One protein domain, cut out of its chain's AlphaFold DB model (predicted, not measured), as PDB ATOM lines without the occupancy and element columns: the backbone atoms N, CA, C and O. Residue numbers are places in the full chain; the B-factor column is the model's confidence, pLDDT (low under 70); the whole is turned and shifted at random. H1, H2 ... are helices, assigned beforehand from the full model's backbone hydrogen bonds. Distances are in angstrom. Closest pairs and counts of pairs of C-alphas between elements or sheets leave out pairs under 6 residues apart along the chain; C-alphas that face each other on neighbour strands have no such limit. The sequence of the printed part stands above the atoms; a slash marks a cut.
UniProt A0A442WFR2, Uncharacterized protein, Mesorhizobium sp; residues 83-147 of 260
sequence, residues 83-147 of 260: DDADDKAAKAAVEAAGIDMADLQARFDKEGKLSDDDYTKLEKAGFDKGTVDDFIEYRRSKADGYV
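AT A GLANCE: This is residues 83 to 147 of the 260 residues of an uncharacterized protein of Mesorhizobium sp (UniProt A0A442WFR2). Four helices stand loosely round a common middle with few contacts: the longest, H4, lies along the longest axis of the whole, and H1 lies to one side of it. H2 and H3 run side by side in opposite directions, and H3 meets the beginning of H4 at a steep corner. The printed part has 65 residues with four named helices, in the order H1, H2, H3, H4, and no named strand; the class is all helix. The whole is compact, with a radius of gyration of the C-alphas of 11.5 A, and spans 33 by 27 by 20 A.

IN THESE COORDINATES: H4, residues 129 to 147, is 26.5 A long and ends at C-alpha 147 at (33.151, -19.393, 52.626). H3 is residues 116 to 124, 12.5 A, and H2 is residues 101 to 111, 15.1 A. H1, residues 83 to 96, is 20.0 A long and begins at C-alpha 83 at (48.682, -27.004, 52.383).

HOW THE PARTS SIT: H4 touches H3 with residues 129 to 132 alone; the closest C-alphas, of Tyr 119 and Lys 129, are 6.4 A apart. Their lines stand at a steep tilt of 66 degrees, opposite ways. H2 and H3 are close but not clearly touching, with Leu 104 and Asp 118 the closest C-alphas at 7.5 A, at a shallow tilt of 24 degrees, opposite ways. H1 and H2 only just touch, with 3 pairs of C-alphas within 8 A, and only at the corner by their link; the closest C-alphas, of Lys 91 and Met 101, are 6.9 A apart. Their lines are about perpendicular, at 74 degrees. H1 and H4 are near each other; H2 and H4 are apart. In H1, H2, H3 and H4 every O i to N i+4 pair is within hydrogen-bond range.

THE WHOLE: The C-alphas farthest apart, of Lys 124 and Val 147, are 33.4 A from each other. The printed part has no cut, and its three links are tight. The mean pLDDT of the printed part is 76.1; residues 83 to 94 and 96 to 97 are under 70.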
ATOM      1  N   ASP A  83      49.734 -27.012  53.400       53.59
ATOM      2  CA  ASP A  83      48.682 -27.004  52.383       53.59
ATOM      3  C   ASP A  83      49.045 -26.129  51.158       53.59
ATOM      4  O   ASP A  83      48.891 -26.564  50.018       53.59
ATOM      5  N   ASP A  84      49.611 -24.932  51.369       57.00
ATOM      6  CA  ASP A  84      50.128 -24.071  50.288       57.00
ATOM      7  C   ASP A  84      51.309 -24.705  49.522       57.00
ATOM      8  O   ASP A  84      51.516 -24.431  48.336       57.00
ATOM      9  N   ALA A  85      52.112 -25.545  50.182       55.09
ATOM     10  CA  ALA A  85      53.249 -26.218  49.560       55.09
ATOM     11  C   ALA A  85      52.805 -27.391  48.672       55.09
ATOM     12  O   ALA A  85      53.340 -27.548  47.570       55.09
ATOM     13  N   ASP A  86      51.808 -28.160  49.113       58.56
ATOM     14  CA  ASP A  86      51.211 -29.254  48.345       58.56
ATOM     15  C   ASP A  86      50.435 -28.736  47.120       58.56
ATOM     16  O   ASP A  86      50.634 -29.243  46.012       58.56
ATOM     17  N   ASP A  87      49.664 -27.647  47.255       63.09
ATOM     18  CA  ASP A  87      48.998 -26.984  46.118       63.09
ATOM     19  C   ASP A  87      50.018 -26.501  45.067       63.09
ATOM     20  O   ASP A  87      49.827 -26.637  43.853       63.09
ATOM     21  N   LYS A  88      51.159 -25.969  45.518       65.25
ATOM     22  CA  LYS A  88      52.221 -25.471  44.635       65.25
ATOM     23  C   LYS A  88      52.990 -26.602  43.950       65.25
ATOM     24  O   LYS A  88      53.378 -26.448  42.791       65.25
ATOM     25  N   ALA A  89      53.191 -27.727  44.634       63.16
ATOM     26  CA  ALA A  89      53.817 -28.921  44.075       63.16
ATOM     27  C   ALA A  89      52.912 -29.597  43.032       63.16
ATOM     28  O   ALA A  89      53.382 -29.917  41.938       63.16
ATOM     29  N   ALA A  90      51.614 -29.728  43.322       64.88
ATOM     30  CA  ALA A  90      50.619 -30.235  42.378       64.88
ATOM     31  C   ALA A  90      50.533 -29.342  41.132       64.88
ATOM     32  O   ALA A  90      50.602 -29.827  40.001       64.88
ATOM     33  N   LYS A  91      50.489 -28.018  41.321       66.94
ATOM     34  CA  LYS A  91      50.486 -27.056  40.214       66.94
ATOM     35  C   LYS A  91      51.752 -27.147  39.357       66.94
ATOM     36  O   LYS A  91      51.654 -27.177  38.135       66.94
ATOM     37  N   ALA A  92      52.928 -27.251  39.976       68.19
ATOM     38  CA  ALA A  92      54.195 -27.377  39.258       68.19
ATOM     39  C   ALA A  92      54.295 -28.684  38.454       68.19
ATOM     40  O   ALA A  92      54.796 -28.678  37.330       68.19
ATOM     41  N   ALA A  93      53.802 -29.796  39.001       67.38
ATOM     42  CA  ALA A  93      53.823 -31.090  38.326       67.38
ATOM     43  C   ALA A  93      52.871 -31.126  37.112       67.38
ATOM     44  O   ALA A  93      53.183 -31.743  36.095       67.38
ATOM     45  N   VAL A  94      51.749 -30.407  37.182       68.62
ATOM     46  CA  VAL A  94      50.755 -30.344  36.102       68.62
ATOM     47  C   VAL A  94      51.165 -29.344  35.014       68.62
ATOM     48  O   VAL A  94      51.052 -29.651  33.826       68.62
ATOM     49  N   GLU A  95      51.755 -28.204  35.388       73.88
ATOM     50  CA  GLU A  95      52.366 -27.277  34.426       73.88
ATOM     51  C   GLU A  95      53.559 -27.913  33.695       73.88
ATOM     52  O   GLU A  95      53.709 -27.732  32.485       73.88
ATOM     53  N   ALA A  96      54.370 -28.730  34.381       68.62
ATOM     54  CA  ALA A  96      55.457 -29.490  33.756       68.62
ATOM     55  C   ALA A  96      54.953 -30.507  32.714       68.62
ATOM     56  O   ALA A  96      55.671 -30.820  31.763       68.62
ATOM     57  N   ALA A  97      53.712 -30.978  32.854       68.50
ATOM     58  CA  ALA A  97      53.042 -31.829  31.878       68.50
ATOM     59  C   ALA A  97      52.353 -31.049  30.739       68.50
ATOM     60  O   ALA A  97      51.715 -31.652  29.875       68.50
ATOM     61  N   GLY A  98      52.480 -29.715  30.711       70.50
ATOM     62  CA  GLY A  98      51.879 -28.851  29.693       70.50
ATOM     63  C   GLY A  98      50.361 -28.710  29.821       70.50
ATOM     64  O   GLY A  98      49.695 -28.345  28.852       70.50
ATOM     65  N   ILE A  99      49.806 -29.027  30.991       77.19
ATOM     66  CA  ILE A  99      48.383 -28.903  31.279       77.19
ATOM     67  C   ILE A  99      48.152 -27.555  31.968       77.19
ATOM     68  O   ILE A  99      48.723 -27.272  33.021       77.19
ATOM     69  N   ASP A 100      47.305 -26.719  31.367       77.94
ATOM     70  CA  ASP A 100      46.937 -25.425  31.934       77.94
ATOM     71  C   ASP A 100      45.949 -25.620  33.093       77.94
ATOM     72  O   ASP A 100      44.755 -25.873  32.905       77.94
ATOM     73  N   MET A 101      46.472 -25.500  34.311       73.38
ATOM     74  CA  MET A 101      45.672 -25.589  35.526       73.38
ATOM     75  C   MET A 101      44.651 -24.458  35.668       73.38
ATOM     76  O   MET A 101      43.607 -24.667  36.280       73.38
ATOM     77  N   ALA A 102      44.913 -23.274  35.111       76.00
ATOM     78  CA  ALA A 102      43.953 -22.177  35.153       76.00
ATOM     79  C   ALA A 102      42.750 -22.462  34.242       76.00
ATOM     80  O   ALA A 102      41.617 -22.160  34.616       76.00
ATOM     81  N   ASP A 103      42.974 -23.091  33.089       78.88
ATOM     82  CA  ASP A 103      41.900 -23.513  32.183       78.88
ATOM     83  C   ASP A 103      41.075 -24.671  32.771       78.88
ATOM     84  O   ASP A 103      39.844 -24.622  32.752       78.88
ATOM     85  N   LEU A 104      41.727 -25.669  33.387       79.31
ATOM     86  CA  LEU A 104      41.034 -26.725  34.141       79.31
ATOM     87  C   LEU A 104      40.194 -26.151  35.281       79.31
ATOM     88  O   LEU A 104      39.034 -26.533  35.440       79.31
ATOM     89  N   GLN A 105      40.755 -25.205  36.040       75.31
ATOM     90  CA  GLN A 105      40.038 -24.517  37.104       75.31
ATOM     91  C   GLN A 105      38.826 -23.763  36.559       75.31
ATOM     92  O   GLN A 105      37.733 -23.920  37.085       75.31
ATOM     93  N   ALA A 106      38.987 -22.996  35.481       76.62
ATOM     94  CA  ALA A 106      37.897 -22.227  34.892       76.62
ATOM     95  C   ALA A 106      36.758 -23.127  34.380       76.62
ATOM     96  O   ALA A 106      35.581 -22.785  34.520       76.62
ATOM     97  N   ARG A 107      37.087 -24.292  33.805       77.06
ATOM     98  CA  ARG A 107      36.090 -25.300  33.410       77.06
ATOM     99  C   ARG A 107      35.407 -25.917  34.621       77.06
ATOM    100  O   ARG A 107      34.181 -26.005  34.634       77.06
ATOM    101  N   PHE A 108      36.174 -26.272  35.648       82.25
ATOM    102  CA  PHE A 108      35.636 -26.802  36.896       82.25
ATOM    103  C   PHE A 108      34.722 -25.794  37.605       82.25
ATOM    104  O   PHE A 108      33.640 -26.164  38.042       82.25
ATOM    105  N   ASP A 109      35.088 -24.513  37.652       73.88
ATOM    106  CA  ASP A 109      34.274 -23.445  38.243       73.88
ATOM    107  C   ASP A 109      32.959 -23.237  37.478       73.88
ATOM    108  O   ASP A 109      31.944 -22.847  38.057       73.88
ATOM    109  N   LYS A 110      32.958 -23.516  36.169       75.75
ATOM    110  CA  LYS A 110      31.783 -23.371  35.307       75.75
ATOM    111  C   LYS A 110      30.856 -24.587  35.341       75.75
ATOM    112  O   LYS A 110      29.639 -24.420  35.337       75.75
ATOM    113  N   GLU A 111      31.411 -25.797  35.319       76.38
ATOM    114  CA  GLU A 111      30.653 -27.052  35.189       76.38
ATOM    115  C   GLU A 111      30.501 -27.814  36.515       76.38
ATOM    116  O   GLU A 111      29.679 -28.726  36.618       76.38
ATOM    117  N   GLY A 112      31.276 -27.448  37.538       74.00
ATOM    118  CA  GLY A 112      31.323 -28.094  38.854       74.00
ATOM    119  C   GLY A 112      32.031 -29.455  38.874       74.00
ATOM    120  O   GLY A 112      32.046 -30.115  39.920       74.00
ATOM    121  N   LYS A 113      32.574 -29.893  37.731       80.44
ATOM    122  CA  LYS A 113      33.263 -31.172  37.519       80.44
ATOM    123  C   LYS A 113      34.274 -31.061  36.375       80.44
ATOM    124  O   LYS A 113      34.122 -30.206  35.507       80.44
ATOM    125  N   LEU A 114      35.271 -31.943  36.367       84.31
ATOM    126  CA  LEU A 114      36.164 -32.128  35.222       84.31
ATOM    127  C   LEU A 114      35.525 -33.071  34.194       84.31
ATOM    128  O   LEU A 114      34.737 -33.952  34.552       84.31
ATOM    129  N   SER A 115      35.848 -32.876  32.916       84.19
ATOM    130  CA  SER A 115      35.390 -33.761  31.840       84.19
ATOM    131  C   SER A 115      36.242 -35.034  31.749       84.19
ATOM    132  O   SER A 115      37.390 -35.051  32.192       84.19
ATOM    133  N   ASP A 116      35.722 -36.098  31.129       84.38
ATOM    134  CA  ASP A 116      36.483 -37.345  30.913       84.38
ATOM    135  C   ASP A 116      37.771 -37.108  30.094       84.38
ATOM    136  O   ASP A 116      38.802 -37.752  30.317       84.38
ATOM    137  N   ASP A 117      37.745 -36.127  29.186       84.12
ATOM    138  CA  ASP A 117      38.913 -35.680  28.420       84.12
ATOM    139  C   ASP A 117      39.977 -35.026  29.314       84.12
ATOM    140  O   ASP A 117      41.176 -35.172  29.056       84.12
ATOM    141  N   ASP A 118      39.565 -34.305  30.359       83.19
ATOM    142  CA  ASP A 118      40.474 -33.683  31.323       83.19
ATOM    143  C   ASP A 118      41.141 -34.745  32.203       83.19
ATOM    144  O   ASP A 118      42.365 -34.731  32.345       83.19
ATOM    145  N   TYR A 119      40.379 -35.732  32.685       85.06
ATOM    146  CA  TYR A 119      40.941 -36.886  33.397       85.06
ATOM    147  C   TYR A 119      41.926 -37.671  32.528       85.06
ATOM    148  O   TYR A 119      43.005 -38.018  32.993       85.06
ATOM    149  N   THR A 120      41.622 -37.875  31.244       85.00
ATOM    150  CA  THR A 120      42.525 -38.576  30.312       85.00
ATOM    151  C   THR A 120      43.845 -37.822  30.107       85.00
ATOM    152  O   THR A 120      44.903 -38.431  29.920       85.00
ATOM    153  N   LYS A 121      43.816 -36.484  30.103       82.88
ATOM    154  CA  LYS A 121      45.033 -35.662  30.005       82.88
ATOM    155  C   LYS A 121      45.843 -35.720  31.297       82.88
ATOM    156  O   LYS A 121      47.056 -35.890  31.221       82.88
ATOM    157  N   LEU A 122      45.177 -35.628  32.446       82.31
ATOM    158  CA  LEU A 122      45.800 -35.735  33.766       82.31
ATOM    159  C   LEU A 122      46.428 -37.123  33.984       82.31
ATOM    160  O   LEU A 122      47.566 -37.212  34.435       82.31
ATOM    161  N   GLU A 123      45.778 -38.192  33.530       84.62
ATOM    162  CA  GLU A 123      46.312 -39.557  33.600       84.62
ATOM    163  C   GLU A 123      47.571 -39.731  32.739       84.62
ATOM    164  O   GLU A 123      48.565 -40.299  33.190       84.62
ATOM    165  N   LYS A 124      47.595 -39.159  31.525       82.50
ATOM    166  CA  LYS A 124      48.808 -39.125  30.677       82.50
ATOM    167  C   LYS A 124      49.957 -38.338  31.305       82.50
ATOM    168  O   LYS A 124      51.112 -38.588  30.967       82.50
ATOM    169  N   ALA A 125      49.637 -37.398  32.186       78.62
ATOM    170  CA  ALA A 125      50.594 -36.637  32.973       78.62
ATOM    171  C   ALA A 125      51.020 -37.350  34.272       78.62
ATOM    172  O   ALA A 125      51.889 -36.844  34.975       78.62
ATOM    173  N   GLY A 126      50.465 -38.533  34.564       79.69
ATOM    174  CA  GLY A 126      50.804 -39.338  35.738       79.69
ATOM    175  C   GLY A 126      49.904 -39.114  36.956       79.69
ATOM    176  O   GLY A 126      50.227 -39.622  38.024       79.69
ATOM    177  N   PHE A 127      48.792 -38.389  36.809       81.75
ATOM    178  CA  PHE A 127      47.799 -38.187  37.868       81.75
ATOM    179  C   PHE A 127      46.624 -39.136  37.655       81.75
ATOM    180  O   PHE A 127      45.830 -38.956  36.730       81.75
ATOM    181  N   ASP A 128      46.509 -40.162  38.493       85.56
ATOM    182  CA  ASP A 128      45.360 -41.056  38.440       85.56
ATOM    183  C   ASP A 128      44.078 -40.333  38.877       85.56
ATOM    184  O   ASP A 128      44.101 -39.338  39.607       85.56
ATOM    185  N   LYS A 129      42.935 -40.859  38.434       85.00
ATOM    186  CA  LYS A 129      41.628 -40.278  38.736       85.00
ATOM    187  C   LYS A 129      41.375 -40.117  40.241       85.00
ATOM    188  O   LYS A 129      40.786 -39.115  40.626       85.00
ATOM    189  N   GLY A 130      41.816 -41.068  41.068       85.12
ATOM    190  CA  GLY A 130      41.638 -41.013  42.520       85.12
ATOM    191  C   GLY A 130      42.378 -39.828  43.130       85.12
ATOM    192  O   GLY A 130      41.765 -39.019  43.812       85.12
ATOM    193  N   THR A 131      43.653 -39.647  42.777       81.69
ATOM    194  CA  THR A 131      44.447 -38.483  43.210       81.69
ATOM    195  C   THR A 131      43.823 -37.153  42.769       81.69
ATOM    196  O   THR A 131      43.816 -36.182  43.525       81.69
ATOM    197  N   VAL A 132      43.279 -37.088  41.548       83.75
ATOM    198  CA  VAL A 132      42.590 -35.886  41.046       83.75
ATOM    199  C   VAL A 132      41.298 -35.622  41.823       83.75
ATOM    200  O   VAL A 132      41.040 -34.479  42.197       83.75
ATOM    201  N   ASP A 133      40.498 -36.656  42.079       85.38
ATOM    202  CA  ASP A 133      39.241 -36.545  42.821       85.38
ATOM    203  C   ASP A 133      39.488 -36.137  44.283       85.38
ATOM    204  O   ASP A 133      38.829 -35.215  44.766       85.38
ATOM    205  N   ASP A 134      40.493 -36.720  44.943       82.00
ATOM    206  CA  ASP A 134      40.913 -36.351  46.300       82.00
ATOM    207  C   ASP A 134      41.356 -34.883  46.363       82.00
ATOM    208  O   ASP A 134      40.971 -34.142  47.269       82.00
ATOM    209  N   PHE A 135      42.117 -34.420  45.368       80.62
ATOM    210  CA  PHE A 135      42.535 -33.022  45.269       80.62
ATOM    211  C   PHE A 135      41.347 -32.074  45.046       80.62
ATOM    212  O   PHE A 135      41.272 -31.004  45.658       80.62
ATOM    213  N   ILE A 136      40.387 -32.459  44.201       82.38
ATOM    214  CA  ILE A 136      39.151 -31.699  43.979       82.38
ATOM    215  C   ILE A 136      38.327 -31.617  45.266       82.38
ATOM    216  O   ILE A 136      37.847 -30.535  45.614       82.38
ATOM    217  N   GLU A 137      38.147 -32.734  45.970       82.62
ATOM    218  CA  GLU A 137      37.399 -32.785  47.227       82.62
ATOM    219  C   GLU A 137      38.078 -31.941  48.304       82.62
ATOM    220  O   GLU A 137      37.426 -31.123  48.955       82.62
ATOM    221  N   TYR A 138      39.397 -32.059  48.427       78.81
ATOM    222  CA  TYR A 138      40.202 -31.246  49.323       78.81
ATOM    223  C   TYR A 138      40.033 -29.745  49.033       78.81
ATOM    224  O   TYR A 138      39.737 -28.962  49.941       78.81
ATOM    225  N   ARG A 139      40.126 -29.330  47.763       76.44
ATOM    226  CA  ARG A 139      39.952 -27.921  47.376       76.44
ATOM    227  C   ARG A 139      38.521 -27.429  47.562       76.44
ATOM    228  O   ARG A 139      38.329 -26.281  47.963       76.44
ATOM    229  N   ARG A 140      37.518 -28.282  47.341       79.69
ATOM    230  CA  ARG A 140      36.116 -27.971  47.647       79.69
ATOM    231  C   ARG A 140      35.915 -27.783  49.150       79.69
ATOM    232  O   ARG A 140      35.365 -26.766  49.553       79.69
ATOM    233  N   SER A 141      36.436 -28.690  49.973       77.19
ATOM    234  CA  SER A 141      36.373 -28.595  51.436       77.19
ATOM    235  C   SER A 141      37.047 -27.321  51.955       77.19
ATOM    236  O   SER A 141      36.502 -26.608  52.801       77.19
ATOM    237  N   LYS A 142      38.206 -26.971  51.388       73.62
ATOM    238  CA  LYS A 142      38.899 -25.706  51.654       73.62
ATOM    239  C   LYS A 142      38.044 -24.499  51.292       73.62
ATOM    240  O   LYS A 142      37.916 -23.598  52.120       73.62
ATOM    241  N   ALA A 143      37.458 -24.482  50.096       73.94
ATOM    242  CA  ALA A 143      36.587 -23.401  49.651       73.94
ATOM    243  C   ALA A 143      35.359 -23.257  50.562       73.94
ATOM    244  O   ALA A 143      35.058 -22.149  51.000       73.94
ATOM    245  N   ASP A 144      34.713 -24.363  50.933       75.94
ATOM    246  CA  ASP A 144      33.563 -24.368  51.841       75.94
ATOM    247  C   ASP A 144      33.941 -23.842  53.232       75.94
ATOM    248  O   ASP A 144      33.240 -22.996  53.794       75.94
ATOM    249  N   GLY A 145      35.088 -24.265  53.771       76.50
ATOM    250  CA  GLY A 145      35.622 -23.751  55.032       76.50
ATOM    251  C   GLY A 145      35.948 -22.256  54.971       76.50
ATOM    252  O   GLY A 145      35.694 -21.518  55.927       76.50
ATOM    253  N   TYR A 146      36.460 -21.787  53.833       72.69
ATOM    254  CA  TYR A 146      36.750 -20.377  53.587       72.69
ATOM    255  C   TYR A 146      35.470 -19.542  53.505       72.69
ATOM    256  O   TYR A 146      35.360 -18.505  54.158       72.69
ATOM    257  N   VAL A 147      34.471 -20.022  52.763       76.94
ATOM    258  CA  VAL A 147      33.151 -19.393  52.626       76.94
ATOM    259  C   VAL A 147      32.435 -19.346  53.976       76.94
ATOM    260  O   VAL A 147      31.878 -18.311  54.342       76.94
TER     261      VAL A 147